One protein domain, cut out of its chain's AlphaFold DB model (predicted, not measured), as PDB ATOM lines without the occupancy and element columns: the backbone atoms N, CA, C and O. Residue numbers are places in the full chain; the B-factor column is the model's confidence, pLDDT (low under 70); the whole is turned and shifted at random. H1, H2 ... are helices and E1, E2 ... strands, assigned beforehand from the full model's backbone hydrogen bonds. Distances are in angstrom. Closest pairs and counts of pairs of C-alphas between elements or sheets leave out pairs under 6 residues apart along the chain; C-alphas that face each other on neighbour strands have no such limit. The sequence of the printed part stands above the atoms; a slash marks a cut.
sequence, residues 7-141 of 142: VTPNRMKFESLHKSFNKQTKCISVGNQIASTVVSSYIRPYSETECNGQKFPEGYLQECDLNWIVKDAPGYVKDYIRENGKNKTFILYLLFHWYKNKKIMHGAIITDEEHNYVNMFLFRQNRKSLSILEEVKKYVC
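AT A GLANCE: This is residues 7 to 141 of the 142 residues of an uncharacterized protein of Candidatus Woesearchaeota archaeon (UniProt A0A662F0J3). A twisted four-stranded sheet forms the middle layer, with H4 slanting over one face near H1, and H3 and H2 on the other face. The long E2-E3 hairpin runs through it, and the loop of residues 44 to 59 lies at one end of the longest axis. The printed part has 135 residues, with H1 E1 H2 H3 E2 E3 E4 H4 along it. The sheet's order is E1 E2 E3 E4, antiparallel; the class is mixed. It is compact, radius of gyration of the C-alphas 15.2 A, spanning 46 by 33 by 30 A.

IN THESE COORDINATES: H1, residues 19 to 24, begins at C-alpha 19 (24.279, 60.863, 48.537). E1 is residues 38 to 43, H2 60 to 67 and H3 75 to 84. E2, residues 90 to 99, measures 29.1 A; E3, residues 102 to 112, measures 30.0 A and bends by 54 degrees at residue 106. E4 is residues 117 to 122. H4, residues 127 to 140, measures 20.0 A and ends at C-alpha 140 (13.580, 43.866, 51.818).

HOW THE PARTS SIT: E2, E3 and E4 form a meander, each strand the antiparallel neighbour of the one before. N 39 and O 94 of E1 and E2 are 3.1 A apart, N 93 and O 109 of E2 and E3 2.8 A, N 108 and O 121 of E3 and E4 2.9 A, within hydrogen-bond range. H4's height over the sheet is 8.6 A; its closest C-alpha pair with E3 is Ser 129 and His 106, 5.3 A. H1 is on the same face, H3 on the opposite face at a height of 9.5 A. The closest C-alphas of H2 and E1 are those of Asp 65 and Ile 43, 5.4 A. In H1, H2 and H3 every O i to N i+4 pair is within hydrogen-bond range; in H4, 8 of 10.

THE WHOLE: The farthest C-alphas, of Leu 17 and Gly 53, are 46.7 A apart. The printed part has no cut. The links H1 to E1 and E1 to H2 are long. No printed residue has pLDDT under 70.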
ATOM      1  N   VAL A   7      11.268  61.153  56.137       94.50
ATOM      2  CA  VAL A   7      11.811  62.524  56.226       94.50
ATOM      3  C   VAL A   7      10.771  63.534  55.745       94.50
ATOM      4  O   VAL A   7      10.687  64.646  56.253       94.50
ATOM      5  N   THR A   8       9.985  63.150  54.741       93.62
ATOM      6  CA  THR A   8       8.808  63.881  54.257       93.62
ATOM      7  C   THR A   8       7.710  62.868  53.915       93.62
ATOM      8  O   THR A   8       8.026  61.684  53.775       93.62
ATOM      9  N   PRO A   9       6.449  63.288  53.688       93.25
ATOM     10  CA  PRO A   9       5.366  62.364  53.329       93.25
ATOM     11  C   PRO A   9       5.629  61.502  52.080       93.25
ATOM     12  O   PRO A   9       4.990  60.477  51.900       93.25
ATOM     13  N   ASN A  10       6.578  61.904  51.225       90.25
ATOM     14  CA  ASN A  10       6.893  61.240  49.956       90.25
ATOM     15  C   ASN A  10       8.332  60.696  49.888       90.25
ATOM     16  O   ASN A  10       8.793  60.308  48.810       90.25
ATOM     17  N   ARG A  11       9.082  60.745  50.998       93.56
ATOM     18  CA  ARG A  11      10.499  60.364  51.020       93.56
ATOM     19  C   ARG A  11      10.897  59.719  52.338       93.56
ATOM     20  O   ARG A  11      10.940  60.385  53.377       93.56
ATOM     21  N   MET A  12      11.257  58.445  52.268       96.25
ATOM     22  CA  MET A  12      11.834  57.723  53.387       96.25
ATOM     23  C   MET A  12      13.228  58.251  53.737       96.25
ATOM     24  O   MET A  12      13.947  58.816  52.906       96.25
ATOM     25  N   LYS A  13      13.639  58.015  54.975       96.25
ATOM     26  CA  LYS A  13      15.021  58.153  55.410       96.25
ATOM     27  C   LYS A  13      15.805  56.947  54.899       96.25
ATOM     28  O   LYS A  13      15.536  55.816  55.286       96.25
ATOM     29  N   PHE A  14      16.761  57.195  54.008       97.38
ATOM     30  CA  PHE A  14      17.639  56.170  53.446       97.38
ATOM     31  C   PHE A  14      19.101  56.604  53.587       97.38
ATOM     32  O   PHE A  14      19.482  57.678  53.111       97.38
ATOM     33  N   GLU A  15      19.919  55.783  54.245       95.81
ATOM     34  CA  GLU A  15      21.255  56.164  54.718       95.81
ATOM     35  C   GLU A  15      22.340  55.228  54.170       95.81
ATOM     36  O   GLU A  15      22.831  54.337  54.853       95.81
ATOM     37  N   SER A  16      22.750  55.459  52.920       97.69
ATOM     38  CA  SER A  16      23.961  54.857  52.337       97.69
ATOM     39  C   SER A  16      25.088  55.885  52.166       97.69
ATOM     40  O   SER A  16      24.878  57.095  52.303       97.69
ATOM     41  N   LEU A  17      26.282  55.444  51.757       98.12
ATOM     42  CA  LEU A  17      27.389  56.343  51.395       98.12
ATOM     43  C   LEU A  17      27.132  57.106  50.075       98.12
ATOM     44  O   LEU A  17      27.906  57.994  49.699       98.12
ATOM     45  N   HIS A  18      26.071  56.769  49.332       97.81
ATOM     46  CA  HIS A  18      25.771  57.334  48.019       97.81
ATOM     47  C   HIS A  18      24.712  58.448  48.083       97.81
ATOM     48  O   HIS A  18      23.528  58.239  47.822       97.81
ATOM     49  N   LYS A  19      25.154  59.685  48.345       96.81
ATOM     50  CA  LYS A  19      24.279  60.863  48.537       96.81
ATOM     51  C   LYS A  19      23.206  61.054  47.452       96.81
ATOM     52  O   LYS A  19      22.057  61.343  47.779       96.81
ATOM     53  N   SER A  20      23.548  60.874  46.173       96.69
ATOM     54  CA  SER A  20      22.577  61.030  45.074       96.69
ATOM     55  C   SER A  20      21.490  59.958  45.082       96.69
ATOM     56  O   SER A  20      20.361  60.254  44.713       96.69
ATOM     57  N   PHE A  21      21.822  58.741  45.525       97.69
ATOM     58  CA  PHE A  21      20.855  57.649  45.634       97.69
ATOM     59  C   PHE A  21      19.908  57.964  46.792       97.69
ATOM     60  O   PHE A  21      18.714  58.107  46.564       97.69
ATOM     61  N   ASN A  22      20.455  58.263  47.979       97.50
ATOM     62  CA  ASN A  22      19.679  58.651  49.166       97.50
ATOM     63  C   ASN A  22      18.702  59.808  48.886       97.50
ATOM     64  O   ASN A  22      17.580  59.819  49.383       97.50
ATOM     65  N   LYS A  23      19.116  60.807  48.091       96.25
ATOM     66  CA  LYS A  23      18.250  61.937  47.716       96.25
ATOM     67  C   LYS A  23      17.091  61.511  46.804       96.25
ATOM     68  O   LYS A  23      16.020  62.105  46.894       96.25
ATOM     69  N   GLN A  24      17.315  60.543  45.916       96.94
ATOM     70  CA  GLN A  24      16.333  60.081  44.931       96.94
ATOM     71  C   GLN A  24      15.412  58.977  45.463       96.94
ATOM     72  O   GLN A  24      14.331  58.791  44.905       96.94
ATOM     73  N   THR A  25      15.803  58.255  46.513       97.62
ATOM     74  CA  THR A  25      14.998  57.178  47.100       97.62
ATOM     75  C   THR A  25      13.727  57.728  47.735       97.62
ATOM     76  O   THR A  25      13.795  58.496  48.688       97.62
ATOM     77  N   LYS A  26      12.564  57.327  47.208       96.06
ATOM     78  CA  LYS A  26      11.250  57.685  47.769       96.06
ATOM     79  C   LYS A  26      10.791  56.682  48.820       96.06
ATOM     80  O   LYS A  26      10.467  57.071  49.933       96.06
ATOM     81  N   CYS A  27      10.788  55.407  48.455       95.62
ATOM     82  CA  CYS A  27      10.424  54.288  49.309       95.62
ATOM     83  C   CYS A  27      11.142  53.038  48.789       95.62
ATOM     84  O   CYS A  27      11.282  52.875  47.575       95.62
ATOM     85  N   ILE A  28      11.604  52.198  49.707       96.44
ATOM     86  CA  ILE A  28      12.072  50.839  49.469       96.44
ATOM     87  C   ILE A  28      11.128  49.958  50.281       96.44
ATOM     88  O   ILE A  28      11.022  50.138  51.494       96.44
ATOM     89  N   SER A  29      10.426  49.054  49.609       94.62
ATOM     90  CA  SER A  29       9.491  48.114  50.230       94.62
ATOM     91  C   SER A  29       9.728  46.708  49.676       94.62
ATOM     92  O   SER A  29      10.720  46.469  48.984       94.62
ATOM     93  N   VAL A  30       8.809  45.789  49.944       95.62
ATOM     94  CA  VAL A  30       8.770  44.442  49.372       95.62
ATOM     95  C   VAL A  30       7.819  44.340  48.174       95.62
ATOM     96  O   VAL A  30       6.966  45.204  47.961       95.62
ATOM     97  N   GLY A  31       7.970  43.275  47.384       92.50
ATOM     98  CA  GLY A  31       7.081  42.930  46.269       92.50
ATOM     99  C   GLY A  31       7.355  43.710  44.980       92.50
ATOM    100  O   GLY A  31       8.439  44.272  44.809       92.50
ATOM    101  N   ASN A  32       6.381  43.736  44.062       94.62
ATOM    102  CA  ASN A  32       6.505  44.410  42.763       94.62
ATOM    103  C   ASN A  32       6.577  45.933  42.929       94.62
ATOM    104  O   ASN A  32       5.643  46.547  43.443       94.62
ATOM    105  N   GLN A  33       7.661  46.557  42.465       94.62
ATOM    106  CA  GLN A  33       7.852  48.004  42.582       94.62
ATOM    107  C   GLN A  33       8.394  48.614  41.298       94.62
ATOM    108  O   GLN A  33       9.280  48.067  40.642       94.62
ATOM    109  N   ILE A  34       7.909  49.817  40.998       95.56
ATOM    110  CA  ILE A  34       8.512  50.731  40.034       95.56
ATOM    111  C   ILE A  34       8.711  52.064  40.748       95.56
ATOM    112  O   ILE A  34       7.772  52.833  40.943       95.56
ATOM    113  N   ALA A  35       9.943  52.329  41.172       94.50
ATOM    114  CA  ALA A  35      10.311  53.535  41.900       94.50
ATOM    115  C   ALA A  35      11.507  54.245  41.246       94.50
ATOM    116  O   ALA A  35      12.103  53.789  40.272       94.50
ATOM    117  N   SER A  36      11.878  55.399  41.799       94.69
ATOM    118  CA  SER A  36      12.978  56.231  41.298       94.69
ATOM    119  C   SER A  36      14.363  55.601  41.461       94.69
ATOM    120  O   SER A  36      15.280  55.995  40.742       94.69
ATOM    121  N   THR A  37      14.524  54.662  42.399       97.81
ATOM    122  CA  THR A  37      15.817  54.030  42.711       97.81
ATOM    123  C   THR A  37      15.787  52.506  42.793       97.81
ATOM    124  O   THR A  37      16.828  51.878  42.988       97.81
ATOM    125  N   VAL A  38      14.605  51.905  42.665       97.88
ATOM    126  CA  VAL A  38      14.416  50.455  42.666       97.88
ATOM    127  C   VAL A  38      13.333  50.084  41.663       97.88
ATOM    128  O   VAL A  38      12.326  50.780  41.540       97.88
ATOM    129  N   VAL A  39      13.556  48.994  40.942       98.00
ATOM    130  CA  VAL A  39      12.477  48.221  40.326       98.00
ATOM    131  C   VAL A  39      12.564  46.805  40.861       98.00
ATOM    132  O   VAL A  39      13.669  46.301  41.058       98.00
ATOM    133  N   SER A  40      11.430  46.169  41.106       98.00
ATOM    134  CA  SER A  40      11.401  44.784  41.554       98.00
ATOM    135  C   SER A  40      10.217  44.032  40.993       98.00
ATOM    136  O   SER A  40       9.168  44.625  40.733       98.00
ATOM    137  N   SER A  41      10.407  42.730  40.802       98.00
ATOM    138  CA  SER A  41       9.364  41.821  40.346       98.00
ATOM    139  C   SER A  41       9.459  40.489  41.074       98.00
ATOM    140  O   SER A  41      10.570  39.986  41.270       98.00
ATOM    141  N   TYR A  42       8.310  39.907  41.410       98.12
ATOM    142  CA  TYR A  42       8.184  38.464  41.575       98.12
ATOM    143  C   TYR A  42       8.527  37.795  40.247       98.12
ATOM    144  O   TYR A  42       8.118  38.271  39.184       98.12
ATOM    145  N   ILE A  43       9.309  36.729  40.331       98.38
ATOM    146  CA  ILE A  43       9.734  35.893  39.223       98.38
ATOM    147  C   ILE A  43       9.248  34.490  39.530       98.38
ATOM    148  O   ILE A  43       9.662  33.895  40.531       98.38
ATOM    149  N   ARG A  44       8.352  33.989  38.687       98.38
ATOM    150  CA  ARG A  44       7.736  32.681  38.877       98.38
ATOM    151  C   ARG A  44       8.739  31.536  38.713       98.38
ATOM    152  O   ARG A  44       9.754  31.695  38.016       98.38
ATOM    153  N   PRO A  45       8.457  30.372  39.324       98.31
ATOM    154  CA  PRO A  45       9.190  29.150  39.056       98.31
ATOM    155  C   PRO A  45       9.190  28.800  37.567       98.31
ATOM    156  O   PRO A  45       8.212  29.035  36.858       98.31
ATOM    157  N   TYR A  46      10.253  28.151  37.101       98.44
ATOM    158  CA  TYR A  46      10.315  27.599  35.747       98.44
ATOM    159  C   TYR A  46       9.181  26.590  35.494       98.44
ATOM    160  O   TYR A  46       8.602  26.567  34.412       98.44
ATOM    161  N   SER A  47       8.839  25.783  36.502       98.25
ATOM    162  CA  SER A  47       7.783  24.770  36.430       98.25
ATOM    163  C   SER A  47       6.360  25.343  36.391       98.25
ATOM    164  O   SER A  47       5.406  24.586  36.216       98.25
ATOM    165  N   GLU A  48       6.176  26.648  36.616       98.19
ATOM    166  CA  GLU A  48       4.850  27.259  36.577       98.19
ATOM    167  C   GLU A  48       4.387  27.418  35.126       98.19
ATOM    168  O   GLU A  48       5.032  28.077  34.309       98.19
ATOM    169  N   THR A  49       3.251  26.799  34.807       98.31
ATOM    170  CA  THR A  49       2.713  26.716  33.441       98.31
ATOM    171  C   THR A  49       1.315  27.306  33.310       98.31
ATOM    172  O   THR A  49       0.822  27.447  32.196       98.31
ATOM    173  N   GLU A  50       0.662  27.686  34.407       97.88
ATOM    174  CA  GLU A  50      -0.716  28.173  34.398       97.88
ATOM    175  C   GLU A  50      -0.795  29.612  34.904       97.88
ATOM    176  O   GLU A  50      -0.298  29.936  35.976       97.88
ATOM    177  N   CYS A  51      -1.434  30.494  34.137       96.44
ATOM    178  CA  CYS A  51      -1.673  31.876  34.544       96.44
ATOM    179  C   CYS A  51      -2.969  32.391  33.911       96.44
ATOM    180  O   CYS A  51      -3.184  32.221  32.712       96.44
ATOM    181  N   ASN A  52      -3.839  33.022  34.709       95.56
ATOM    182  CA  ASN A  52      -5.114  33.602  34.256       95.56
ATOM    183  C   ASN A  52      -5.995  32.629  33.440       95.56
ATOM    184  O   ASN A  52      -6.621  33.021  32.457       95.56
ATOM    185  N   GLY A  53      -6.025  31.349  33.828       96.50
ATOM    186  CA  GLY A  53      -6.816  30.311  33.152       96.50
ATOM    187  C   GLY A  53      -6.233  29.809  31.825       96.50
ATOM    188  O   GLY A  53      -6.893  29.043  31.128       96.50
ATOM    189  N   GLN A  54      -5.014  30.218  31.466       97.31
ATOM    190  CA  GLN A  54      -4.299  29.747  30.280       97.31
ATOM    191  C   GLN A  54      -3.098  28.881  30.665       97.31
ATOM    192  O   GLN A  54      -2.476  29.104  31.705       97.31
ATOM    193  N   LYS A  55      -2.769  27.911  29.800       98.25
ATOM    194  CA  LYS A  55      -1.580  27.053  29.904       98.25
ATOM    195  C   LYS A  55      -0.485  27.535  28.959       98.25
ATOM    196  O   LYS A  55      -0.753  27.830  27.798       98.25
ATOM    197  N   PHE A  56       0.746  27.535  29.448       98.19
ATOM    198  CA  PHE A  56       1.959  27.929  28.743       98.19
ATOM    199  C   PHE A  56       3.039  26.847  28.895       98.19
ATOM    200  O   PHE A  56       2.979  26.055  29.836       98.19
ATOM    201  N   PRO A  57       4.040  26.796  27.999       98.38
ATOM    202  CA  PRO A  57       5.212  25.945  28.196       98.38
ATOM    203  C   PRO A  57       5.974  26.299  29.480       98.38
ATOM    204  O   PRO A  57       5.973  27.459  29.902       98.38
ATOM    205  N   GLU A  58       6.675  25.323  30.063       98.12
ATOM    206  CA  GLU A  58       7.587  25.582  31.184       98.12
ATOM    207  C   GLU A  58       8.602  26.679  30.824       98.12
ATOM    208  O   GLU A  58       9.073  26.790  29.689       98.12
ATOM    209  N   GLY A  59       8.903  27.535  31.796       97.81
ATOM    210  CA  GLY A  59       9.803  28.675  31.646       97.81
ATOM    211  C   GLY A  59       9.212  29.887  30.926       97.81
ATOM    212  O   GLY A  59       9.745  30.981  31.086       97.81
ATOM    213  N   TYR A  60       8.100  29.756  30.190       98.19
ATOM    214  CA  TYR A  60       7.498  30.890  29.475       98.19
ATOM    215  C   TYR A  60       7.123  32.029  30.433       98.19
ATOM    216  O   TYR A  60       7.486  33.184  30.217       98.19
ATOM    217  N   LEU A  61       6.441  31.688  31.529       98.25
ATOM    218  CA  LEU A  61       5.990  32.647  32.536       98.25
ATOM    219  C   LEU A  61       7.166  33.321  33.261       98.25
ATOM    220  O   LEU A  61       7.172  34.543  33.417       98.25
ATOM    221  N   GLN A  62       8.194  32.545  33.613       98.12
ATOM    222  CA  GLN A  62       9.430  33.059  34.201       98.12
ATOM    223  C   GLN A  62      10.141  34.051  33.260       98.12
ATOM    224  O   GLN A  62      10.584  35.116  33.696       98.12
ATOM    225  N   GLU A  63      10.220  33.748  31.962       97.88
ATOM    226  CA  GLU A  63      10.819  34.653  30.977       97.88
ATOM    227  C   GLU A  63      10.006  35.934  30.783       97.88
ATOM    228  O   GLU A  63      10.592  37.008  30.613       97.88
ATOM    229  N   CYS A  64       8.674  35.867  30.841       97.12
ATOM    230  CA  CYS A  64       7.840  37.067  30.839       97.12
ATOM    231  C   CYS A  64       8.192  37.986  32.017       97.12
ATOM    232  O   CYS A  64       8.396  39.188  31.819       97.12
ATOM    233  N   ASP A  65       8.335  37.424  33.218       97.38
ATOM    234  CA  ASP A  65       8.663  38.189  34.424       97.38
ATOM    235  C   ASP A  65      10.063  38.828  34.319       97.38
ATOM    236  O   ASP A  65      10.238  40.027  34.570       97.38
ATOM    237  N   LEU A  66      11.059  38.059  33.855       97.19
ATOM    238  CA  LEU A  66      12.449  38.506  33.675       97.19
ATOM    239  C   LEU A  66      12.626  39.572  32.578       97.19
ATOM    240  O   LEU A  66      13.629  40.299  32.581       97.19
ATOM    241  N   ASN A  67      11.691  39.669  31.632       95.19
ATOM    242  CA  ASN A  67      11.773  40.578  30.484       95.19
ATOM    243  C   ASN A  67      10.798  41.765  30.554       95.19
ATOM    244  O   ASN A  67      10.768  42.580  29.629       95.19
ATOM    245  N   TRP A  68      10.074  41.928  31.668       91.81
ATOM    246  CA  TRP A  68       9.178  43.065  31.889       91.81
ATOM    247  C   TRP A  68       9.787  44.144  32.801       91.81
ATOM    248  O   TRP A  68      10.545  44.997  32.331       91.81
ATOM    249  N   ILE A  69       9.477  44.131  34.102       88.62
ATOM    250  CA  ILE A  69       9.883  45.184  35.056       88.62
ATOM    251  C   ILE A  69      11.398  45.177  35.291       88.62
ATOM    252  O   ILE A  69      12.038  46.228  35.359       88.62
ATOM    253  N   VAL A  70      11.985  43.985  35.379       91.62
ATOM    254  CA  VAL A  70      13.408  43.772  35.687       91.62
ATOM    255  C   VAL A  70      14.246  43.490  34.437       91.62
ATOM    256  O   VAL A  70      15.345  42.950  34.530       91.62
ATOM    257  N   LYS A  71      13.763  43.891  33.253       94.31
ATOM    258  CA  LYS A  71      14.423  43.614  31.966       94.31
ATOM    259  C   LYS A  71      15.880  44.076  31.891       94.31
ATOM    260  O   LYS A  71      16.673  43.431  31.211       94.31
ATOM    261  N   ASP A  72      16.216  45.142  32.624       95.38
ATOM    262  CA  ASP A  72      17.555  45.742  32.701       95.38
ATOM    263  C   ASP A  72      18.536  44.933  33.579       95.38
ATOM    264  O   ASP A  72      19.690  45.336  33.746       95.38
ATOM    265  N   ALA A  73      18.098  43.824  34.186       96.62
ATOM    266  CA  ALA A  73      18.981  42.914  34.904       96.62
ATOM    267  C   ALA A  73      20.041  42.339  33.942       96.62
ATOM    268  O   ALA A  73      19.683  41.875  32.855       96.62
ATOM    269  N   PRO A  74      21.331  42.322  34.320       96.56
ATOM    270  CA  PRO A  74      22.363  41.652  33.536       96.56
ATOM    271  C   PRO A  74      22.063  40.163  33.329       96.56
ATOM    272  O   PRO A  74      21.476  39.529  34.206       96.56
ATOM    273  N   GLY A  75      22.534  39.599  32.209       97.25
ATOM    274  CA  GLY A  75      22.329  38.189  31.845       97.25
ATOM    275  C   GLY A  75      22.655  37.225  32.985       97.25
ATOM    276  O   GLY A  75      21.774  36.497  33.413       97.25
ATOM    277  N   TYR A  76      23.832  37.360  33.603       97.69
ATOM    278  CA  TYR A  76      24.259  36.496  34.713       97.69
ATOM    279  C   TYR A  76      23.341  36.531  35.952       97.69
ATOM    280  O   TYR A  76      23.314  35.580  36.724       97.69
ATOM    281  N   VAL A  77      22.587  37.616  36.169       98.19
ATOM    282  CA  VAL A  77      21.585  37.676  37.250       98.19
ATOM    283  C   VAL A  77      20.343  36.880  36.861       98.19
ATOM    284  O   VAL A  77      19.782  36.167  37.689       98.19
ATOM    285  N   LYS A  78      19.920  36.989  35.596       98.19
ATOM    286  CA  LYS A  78      18.805  36.207  35.051       98.19
ATOM    287  C   LYS A  78      19.158  34.720  34.996       98.19
ATOM    288  O   LYS A  78      18.332  33.896  35.363       98.19
ATOM    289  N   ASP A  79      20.387  34.391  34.615       98.00
ATOM    290  CA  ASP A  79      20.885  33.016  34.543       98.00
ATOM    291  C   ASP A  79      20.898  32.362  35.924       98.00
ATOM    292  O   ASP A  79      20.374  31.264  36.074       98.00
ATOM    293  N   TYR A  80      21.330  33.086  36.966       98.38
ATOM    294  CA  TYR A  80      21.203  32.603  38.343       98.38
ATOM    295  C   TYR A  80      19.755  32.232  38.698       98.38
ATOM    296  O   TYR A  80      19.512  31.194  39.312       98.38
ATOM    297  N   ILE A  81      18.779  33.058  38.307       97.94
ATOM    298  CA  ILE A  81      17.359  32.771  38.552       97.94
ATOM    299  C   ILE A  81      16.903  31.541  37.771       97.94
ATOM    300  O   ILE A  81      16.242  30.687  38.350       97.94
ATOM    301  N   ARG A  82      17.278  31.408  36.498       97.44
ATOM    302  CA  ARG A  82      16.928  30.237  35.675       97.44
ATOM    303  C   ARG A  82      17.479  28.943  36.268       97.44
ATOM    304  O   ARG A  82      16.760  27.955  36.378       97.44
ATOM    305  N   GLU A  83      18.736  28.965  36.698       97.69
ATOM    306  CA  GLU A  83      19.428  27.803  37.260       97.69
ATOM    307  C   GLU A  83      18.862  27.379  38.622       97.69
ATOM    308  O   GLU A  83      18.807  26.190  38.933       97.69
ATOM    309  N   ASN A  84      18.416  28.338  39.440       97.94
ATOM    310  CA  ASN A  84      18.007  28.084  40.828       97.94
ATOM    311  C   ASN A  84      16.486  28.146  41.052       97.94
ATOM    312  O   ASN A  84      15.994  27.763  42.115       97.94
ATOM    313  N   GLY A  85      15.736  28.619  40.061       96.25
ATOM    314  CA  GLY A  85      14.309  28.927  40.132       96.25
ATOM    315  C   GLY A  85      13.420  27.847  39.539       96.25
ATOM    316  O   GLY A  85      12.331  28.164  39.077       96.25
ATOM    317  N   LYS A  86      13.858  26.578  39.515       96.44
ATOM    318  CA  LYS A  86      13.070  25.493  38.904       96.44
ATOM    319  C   LYS A  86      11.660  25.404  39.502       96.44
ATOM    320  O   LYS A  86      10.687  25.452  38.766       96.44
ATOM    321  N   ASN A  87      11.591  25.345  40.832       97.44
ATOM    322  CA  ASN A  87      10.360  25.195  41.619       97.44
ATOM    323  C   ASN A  87      10.243  26.289  42.698       97.44
ATOM    324  O   ASN A  87       9.683  26.047  43.762       97.44
ATOM    325  N   LYS A  88      10.883  27.446  42.491       97.25
ATOM    326  CA  LYS A  88      10.974  28.507  43.498       97.25
ATOM    327  C   LYS A  88      10.592  29.846  42.899       97.25
ATOM    328  O   LYS A  88      11.102  30.209  41.840       97.25
ATOM    329  N   THR A  89       9.746  30.567  43.616       98.12
ATOM    330  CA  THR A  89       9.475  31.973  43.347       98.12
ATOM    331  C   THR A  89      10.606  32.805  43.934       98.12
ATOM    332  O   THR A  89      11.006  32.611  45.085       98.12
ATOM    333  N   PHE A  90      11.113  33.752  43.155       98.50
ATOM    334  CA  PHE A  90      12.065  34.744  43.641       98.50
ATOM    335  C   PHE A  90      11.487  36.147  43.535       98.50
ATOM    336  O   PHE A  90      10.593  36.406  42.737       98.50
ATOM    337  N   ILE A  91      12.056  37.082  44.288       98.50
ATOM    338  CA  ILE A  91      11.871  38.511  44.055       98.50
ATOM    339  C   ILE A  91      13.220  39.093  43.663       98.50
ATOM    340  O   ILE A  91      14.183  39.025  44.427       98.50
ATOM    341  N   LEU A  92      13.291  39.673  42.466       98.62
ATOM    342  CA  LEU A  92      14.487  40.345  41.972       98.62
ATOM    343  C   LEU A  92      14.342  41.852  42.161       98.62
ATOM    344  O   LEU A  92      13.516  42.476  41.505       98.62
ATOM    345  N   TYR A  93      15.182  42.445  43.006       98.62
ATOM    346  CA  TYR A  93      15.287  43.889  43.204       98.62
ATOM    347  C   TYR A  93      16.483  44.431  42.424       98.62
ATOM    348  O   TYR A  93      17.615  44.033  42.681       98.62
ATOM    349  N   LEU A  94      16.262  45.376  41.511       98.38
ATOM    350  CA  LEU A  94      17.313  46.086  40.783       98.38
ATOM    351  C   LEU A  94      17.460  47.514  41.295       98.38
ATOM    352  O   LEU A  94      16.507  48.294  41.273       98.38
ATOM    353  N   LEU A  95      18.678  47.880  41.686       98.44
ATOM    354  CA  LEU A  95      18.975  49.153  42.334       98.44
ATOM    355  C   LEU A  95      19.737  50.080  41.399       98.44
ATOM    356  O   LEU A  95      20.766  49.712  40.824       98.44
ATOM    357  N   PHE A  96      19.251  51.308  41.272       98.06
ATOM    358  CA  PHE A  96      19.819  52.303  40.371       98.06
ATOM    359  C   PHE A  96      19.577  53.729  40.860       98.06
ATOM    360  O   PHE A  96      18.807  53.974  41.779       98.06
ATOM    361  N   HIS A  97      20.216  54.692  40.214       97.50
ATOM    362  CA  HIS A  97      19.791  56.088  40.277       97.50
ATOM    363  C   HIS A  97      19.897  56.730  38.897       97.50
ATOM    364  O   HIS A  97      20.501  56.168  37.981       97.50
ATOM    365  N   TRP A  98      19.343  57.929  38.756       97.50
ATOM    366  CA  TRP A  98      19.449  58.717  37.536       97.50
ATOM    367  C   TRP A  98      20.504  59.812  37.681       97.50
ATOM    368  O   TRP A  98      20.525  60.554  38.666       97.50
ATOM    369  N   TYR A  99      21.368  59.952  36.681       96.25
ATOM    370  CA  TYR A  99      22.315  61.059  36.575       96.25
ATOM    371  C   TYR A  99      22.374  61.549  35.132       96.25
ATOM    372  O   TYR A  99      22.693  60.775  34.232       96.25
ATOM    373  N   LYS A 100      22.058  62.832  34.903       95.31
ATOM    374  CA  LYS A 100      22.005  63.443  33.559       95.31
ATOM    375  C   LYS A 100      21.226  62.573  32.549       95.31
ATOM    376  O   LYS A 100      21.747  62.236  31.491       95.31
ATOM    377  N   ASN A 101      20.011  62.155  32.922       93.50
ATOM    378  CA  ASN A 101      19.125  61.263  32.149       93.50
ATOM    379  C   ASN A 101      19.689  59.868  31.823       93.50
ATOM    380  O   ASN A 101      19.109  59.140  31.023       93.50
ATOM    381  N   LYS A 102      20.785  59.451  32.465       95.88
ATOM    382  CA  LYS A 102      21.320  58.091  32.362       95.88
ATOM    383  C   LYS A 102      20.990  57.300  33.622       95.88
ATOM    384  O   LYS A 102      21.234  57.775  34.733       95.88
ATOM    385  N   LYS A 103      20.465  56.087  33.439       95.75
ATOM    386  CA  LYS A 103      20.237  55.120  34.516       95.75
ATOM    387  C   LYS A 103      21.569  54.480  34.899       95.75
ATOM    388  O   LYS A 103      22.229  53.851  34.077       95.75
ATOM    389  N   ILE A 104      21.984  54.668  36.144       96.81
ATOM    390  CA  ILE A 104      23.206  54.089  36.698       96.81
ATOM    391  C   ILE A 104      22.808  52.936  37.607       96.81
ATOM    392  O   ILE A 104      22.343  53.156  38.722       96.81
ATOM    393  N   MET A 105      23.016  51.712  37.126       97.81
ATOM    394  CA  MET A 105      22.763  50.497  37.894       97.81
ATOM    395  C   MET A 105      23.879  50.260  38.921       97.81
ATOM    396  O   MET A 105      25.067  50.400  38.606       97.81
ATOM    397  N   HIS A 106      23.497  49.900  40.145       98.25
ATOM    398  CA  HIS A 106      24.413  49.584  41.244       98.25
ATOM    399  C   HIS A 106      24.526  48.086  41.489       98.25
ATOM    400  O   HIS A 106      25.630  47.599  41.743       98.25
ATOM    401  N   GLY A 107      23.409  47.372  41.400       98.25
ATOM    402  CA  GLY A 107      23.366  45.953  41.691       98.25
ATOM    403  C   GLY A 107      21.956  45.397  41.764       98.25
ATOM    404  O   GLY A 107      20.982  46.101  41.478       98.25
ATOM    405  N   ALA A 108      21.887  44.138  42.176       98.50
ATOM    406  CA  ALA A 108      20.658  43.406  42.395       98.50
ATOM    407  C   ALA A 108      20.662  42.677  43.740       98.50
ATOM    408  O   ALA A 108      21.722  42.274  44.222       98.50
ATOM    409  N   ILE A 109      19.477  42.486  44.310       98.62
ATOM    410  CA  ILE A 109      19.225  41.614  45.461       98.62
ATOM    411  C   ILE A 109      18.150  40.616  45.046       98.62
ATOM    412  O   ILE A 109      17.173  40.999  44.403       98.62
ATOM    413  N   ILE A 110      18.342  39.354  45.409       98.56
ATOM    414  CA  ILE A 110      17.368  38.284  45.217       98.56
ATOM    415  C   ILE A 110      16.912  37.808  46.591       98.56
ATOM    416  O   ILE A 110      17.745  37.522  47.457       98.56
ATOM    417  N   THR A 111      15.600  37.711  46.768       98.62
ATOM    418  CA  THR A 111      14.974  37.023  47.902       98.62
ATOM    419  C   THR A 111      14.107  35.878  47.405       98.62
ATOM    420  O   THR A 111      13.748  35.848  46.226       98.62
ATOM    421  N   ASP A 112      13.742  34.960  48.292       97.94
ATOM    422  CA  ASP A 112      12.588  34.087  48.064       97.94
ATOM    423  C   ASP A 112      11.267  34.853  48.293       97.94
ATOM    424  O   ASP A 112      11.262  36.072  48.532       97.94
ATOM    425  N   GLU A 113      10.143  34.148  48.164       96.75
ATOM    426  CA  GLU A 113       8.796  34.701  48.355       96.75
ATOM    427  C   GLU A 113       8.502  35.134  49.796       96.75
ATOM    428  O   GLU A 113       7.680  36.021  50.013       96.75
ATOM    429  N   GLU A 114       9.220  34.564  50.761       97.19
ATOM    430  CA  GLU A 114       9.112  34.868  52.187       97.19
ATOM    431  C   GLU A 114      10.020  36.028  52.600       97.19
ATOM    432  O   GLU A 114      10.014  36.417  53.765       97.19
ATOM    433  N   HIS A 115      10.764  36.617  51.659       97.19
ATOM    434  CA  HIS A 115      11.744  37.681  51.883       97.19
ATOM    435  C   HIS A 115      13.019  37.229  52.607       97.19
ATOM    436  O   HIS A 115      13.736  38.054  53.176       97.19
ATOM    437  N   ASN A 116      13.385  35.951  52.564       97.88
ATOM    438  CA  ASN A 116      14.709  35.531  53.008       97.88
ATOM    439  C   ASN A 116      15.751  35.884  51.943       97.88
ATOM    440  O   ASN A 116      15.521  35.793  50.735       97.88
ATOM    441  N   TYR A 117      16.922  36.324  52.393       98.12
ATOM    442  CA  TYR A 117      18.022  36.676  51.502       98.12
ATOM    443  C   TYR A 117      18.542  35.442  50.749       98.12
ATOM    444  O   TYR A 117      18.959  34.472  51.376       98.12
ATOM    445  N   VAL A 118      18.594  35.517  49.415       98.19
ATOM    446  CA  VAL A 118      19.124  34.448  48.554       98.19
ATOM    447  C   VAL A 118      20.491  34.832  47.998       98.19
ATOM    448  O   VAL A 118      21.473  34.125  48.212       98.19
ATOM    449  N   ASN A 119      20.578  35.960  47.284       98.31
ATOM    450  CA  ASN A 119      21.832  36.391  46.670       98.31
ATOM    451  C   ASN A 119      21.882  37.910  46.429       98.31
ATOM    452  O   ASN A 119      20.864  38.603  46.458       98.31
ATOM    453  N   MET A 120      23.080  38.426  46.163       97.94
ATOM    454  CA  MET A 120      23.350  39.827  45.870       97.94
ATOM    455  C   MET A 120      24.407  39.949  44.777       97.94
ATOM    456  O   MET A 120      25.468  39.334  44.843       97.94
ATOM    457  N   PHE A 121      24.155  40.825  43.809       98.31
ATOM    458  CA  PHE A 121      25.068  41.083  42.703       98.31
ATOM    459  C   PHE A 121      25.478  42.548  42.684       98.31
ATOM    460  O   PHE A 121      24.635  43.438  42.583       98.31
ATOM    461  N   LEU A 122      26.781  42.808  42.732       97.94
ATOM    462  CA  LEU A 122      27.331  44.156  42.671       97.94
ATOM    463  C   LEU A 122      27.810  44.465  41.249       97.94
ATOM    464  O   LEU A 122      28.820  43.937  40.796       97.94
ATOM    465  N   PHE A 123      27.125  45.367  40.547       96.81
ATOM    466  CA  PHE A 123      27.459  45.686  39.148       96.81
ATOM    467  C   PHE A 123      28.596  46.702  39.040       96.81
ATOM    468  O   PHE A 123      29.248  46.836  38.009       96.81
ATOM    469  N   ARG A 124      28.819  47.459  40.116       92.56
ATOM    470  CA  ARG A 124      29.886  48.448  40.226       92.56
ATOM    471  C   ARG A 124      30.671  48.177  41.493       92.56
ATOM    472  O   ARG A 124      30.175  48.481  42.578       92.56
ATOM    473  N   GLN A 125      31.894  47.679  41.341       92.19
ATOM    474  CA  GLN A 125      32.802  47.332  42.437       92.19
ATOM    475  C   GLN A 125      33.322  48.581  43.168       92.19
ATOM    476  O   GLN A 125      34.463  49.001  43.021       92.19
ATOM    477  N   ASN A 126      32.452  49.239  43.933       95.12
ATOM    478  CA  ASN A 126      32.823  50.354  44.792       95.12
ATOM    479  C   ASN A 126      32.000  50.352  46.084       95.12
ATOM    480  O   ASN A 126      30.864  49.875  46.133       95.12
ATOM    481  N   ARG A 127      32.572  50.959  47.127       97.31
ATOM    482  CA  ARG A 127      31.987  51.000  48.476       97.31
ATOM    483  C   ARG A 127      30.626  51.696  48.530       97.31
ATOM    484  O   ARG A 127      29.798  51.342  49.360       97.31
ATOM    485  N   LYS A 128      30.371  52.673  47.650       97.81
ATOM    486  CA  LYS A 128      29.094  53.400  47.631       97.81
ATOM    487  C   LYS A 128      27.964  52.512  47.117       97.81
ATOM    488  O   LYS A 128      26.921  52.454  47.756       97.81
ATOM    489  N   SER A 129      28.188  51.790  46.018       97.88
ATOM    490  CA  SER A 129      27.239  50.801  45.504       97.88
ATOM    491  C   SER A 129      26.980  49.706  46.533       97.88
ATOM    492  O   SER A 129      25.827  49.442  46.835       97.88
ATOM    493  N   LEU A 130      28.031  49.146  47.143       98.38
ATOM    494  CA  LEU A 130      27.862  48.135  48.189       98.38
ATOM    495  C   LEU A 130      27.009  48.662  49.354       98.38
ATOM    496  O   LEU A 130      26.052  48.011  49.750       98.38
ATOM    497  N   SER A 131      27.276  49.882  49.833       98.62
ATOM    498  CA  SER A 131      26.485  50.480  50.919       98.62
ATOM    499  C   SER A 131      25.009  50.696  50.571       98.62
ATOM    500  O   SER A 131      24.178  50.711  51.472       98.62
ATOM    501  N   ILE A 132      24.671  50.873  49.286       98.50
ATOM    502  CA  ILE A 132      23.274  50.937  48.846       98.50
ATOM    503  C   ILE A 132      22.622  49.568  49.027       98.50
ATOM    504  O   ILE A 132      21.558  49.487  49.628       98.50
ATOM    505  N   LEU A 133      23.249  48.512  48.503       98.50
ATOM    506  CA  LEU A 133      22.684  47.164  48.537       98.50
ATOM    507  C   LEU A 133      22.523  46.680  49.988       98.50
ATOM    508  O   LEU A 133      21.453  46.205  50.351       98.50
ATOM    509  N   GLU A 134      23.534  46.893  50.833       98.25
ATOM    510  CA  GLU A 134      23.477  46.536  52.257       98.25
ATOM    511  C   GLU A 134      22.380  47.295  53.017       98.25
ATOM    512  O   GLU A 134      21.711  46.727  53.879       98.25
ATOM    513  N   GLU A 135      22.152  48.575  52.704       98.38
ATOM    514  CA  GLU A 135      21.073  49.335  53.340       98.38
ATOM    515  C   GLU A 135      19.695  48.907  52.813       98.38
ATOM    516  O   GLU A 135      18.780  48.748  53.614       98.38
ATOM    517  N   VAL A 136      19.539  48.642  51.507       98.19
ATOM    518  CA  VAL A 136      18.288  48.103  50.935       98.19
ATOM    519  C   VAL A 136      17.945  46.744  51.533       98.19
ATOM    520  O   VAL A 136      16.791  46.527  51.898       98.19
ATOM    521  N   LYS A 137      18.933  45.851  51.673       97.94
ATOM    522  CA  LYS A 137      18.759  44.503  52.227       97.94
ATOM    523  C   LYS A 137      18.030  44.526  53.571       97.94
ATOM    524  O   LYS A 137      17.157  43.702  53.803       97.94
ATOM    525  N   LYS A 138      18.302  45.521  54.422       97.69
ATOM    526  CA  LYS A 138      17.624  45.675  55.720       97.69
ATOM    527  C   LYS A 138      16.115  45.887  55.591       97.69
ATOM    528  O   LYS A 138      15.394  45.536  56.517       97.69
ATOM    529  N   TYR A 139      15.634  46.481  54.498       97.50
ATOM    530  CA  TYR A 139      14.208  46.758  54.277       97.50
ATOM    531  C   TYR A 139      13.483  45.644  53.528       97.50
ATOM    532  O   TYR A 139      12.277  45.522  53.690       97.50
ATOM    533  N   VAL A 140      14.195  44.867  52.708       97.50
ATOM    534  CA  VAL A 140      13.580  43.866  51.818       97.50
ATOM    535  C   VAL A 140      13.837  42.426  52.236       97.50
ATOM    536  O   VAL A 140      13.237  41.531  51.654       97.50
ATOM    537  N   CYS A 141      14.736  42.200  53.199       96.88
ATOM    538  CA  CYS A 141      15.029  40.878  53.732       96.88
ATOM    539  C   CYS A 141      14.620  40.759  55.206       96.88
ATOM    540  O   CYS A 141      14.744  41.728  55.973       96.88
TER     541      CYS A 141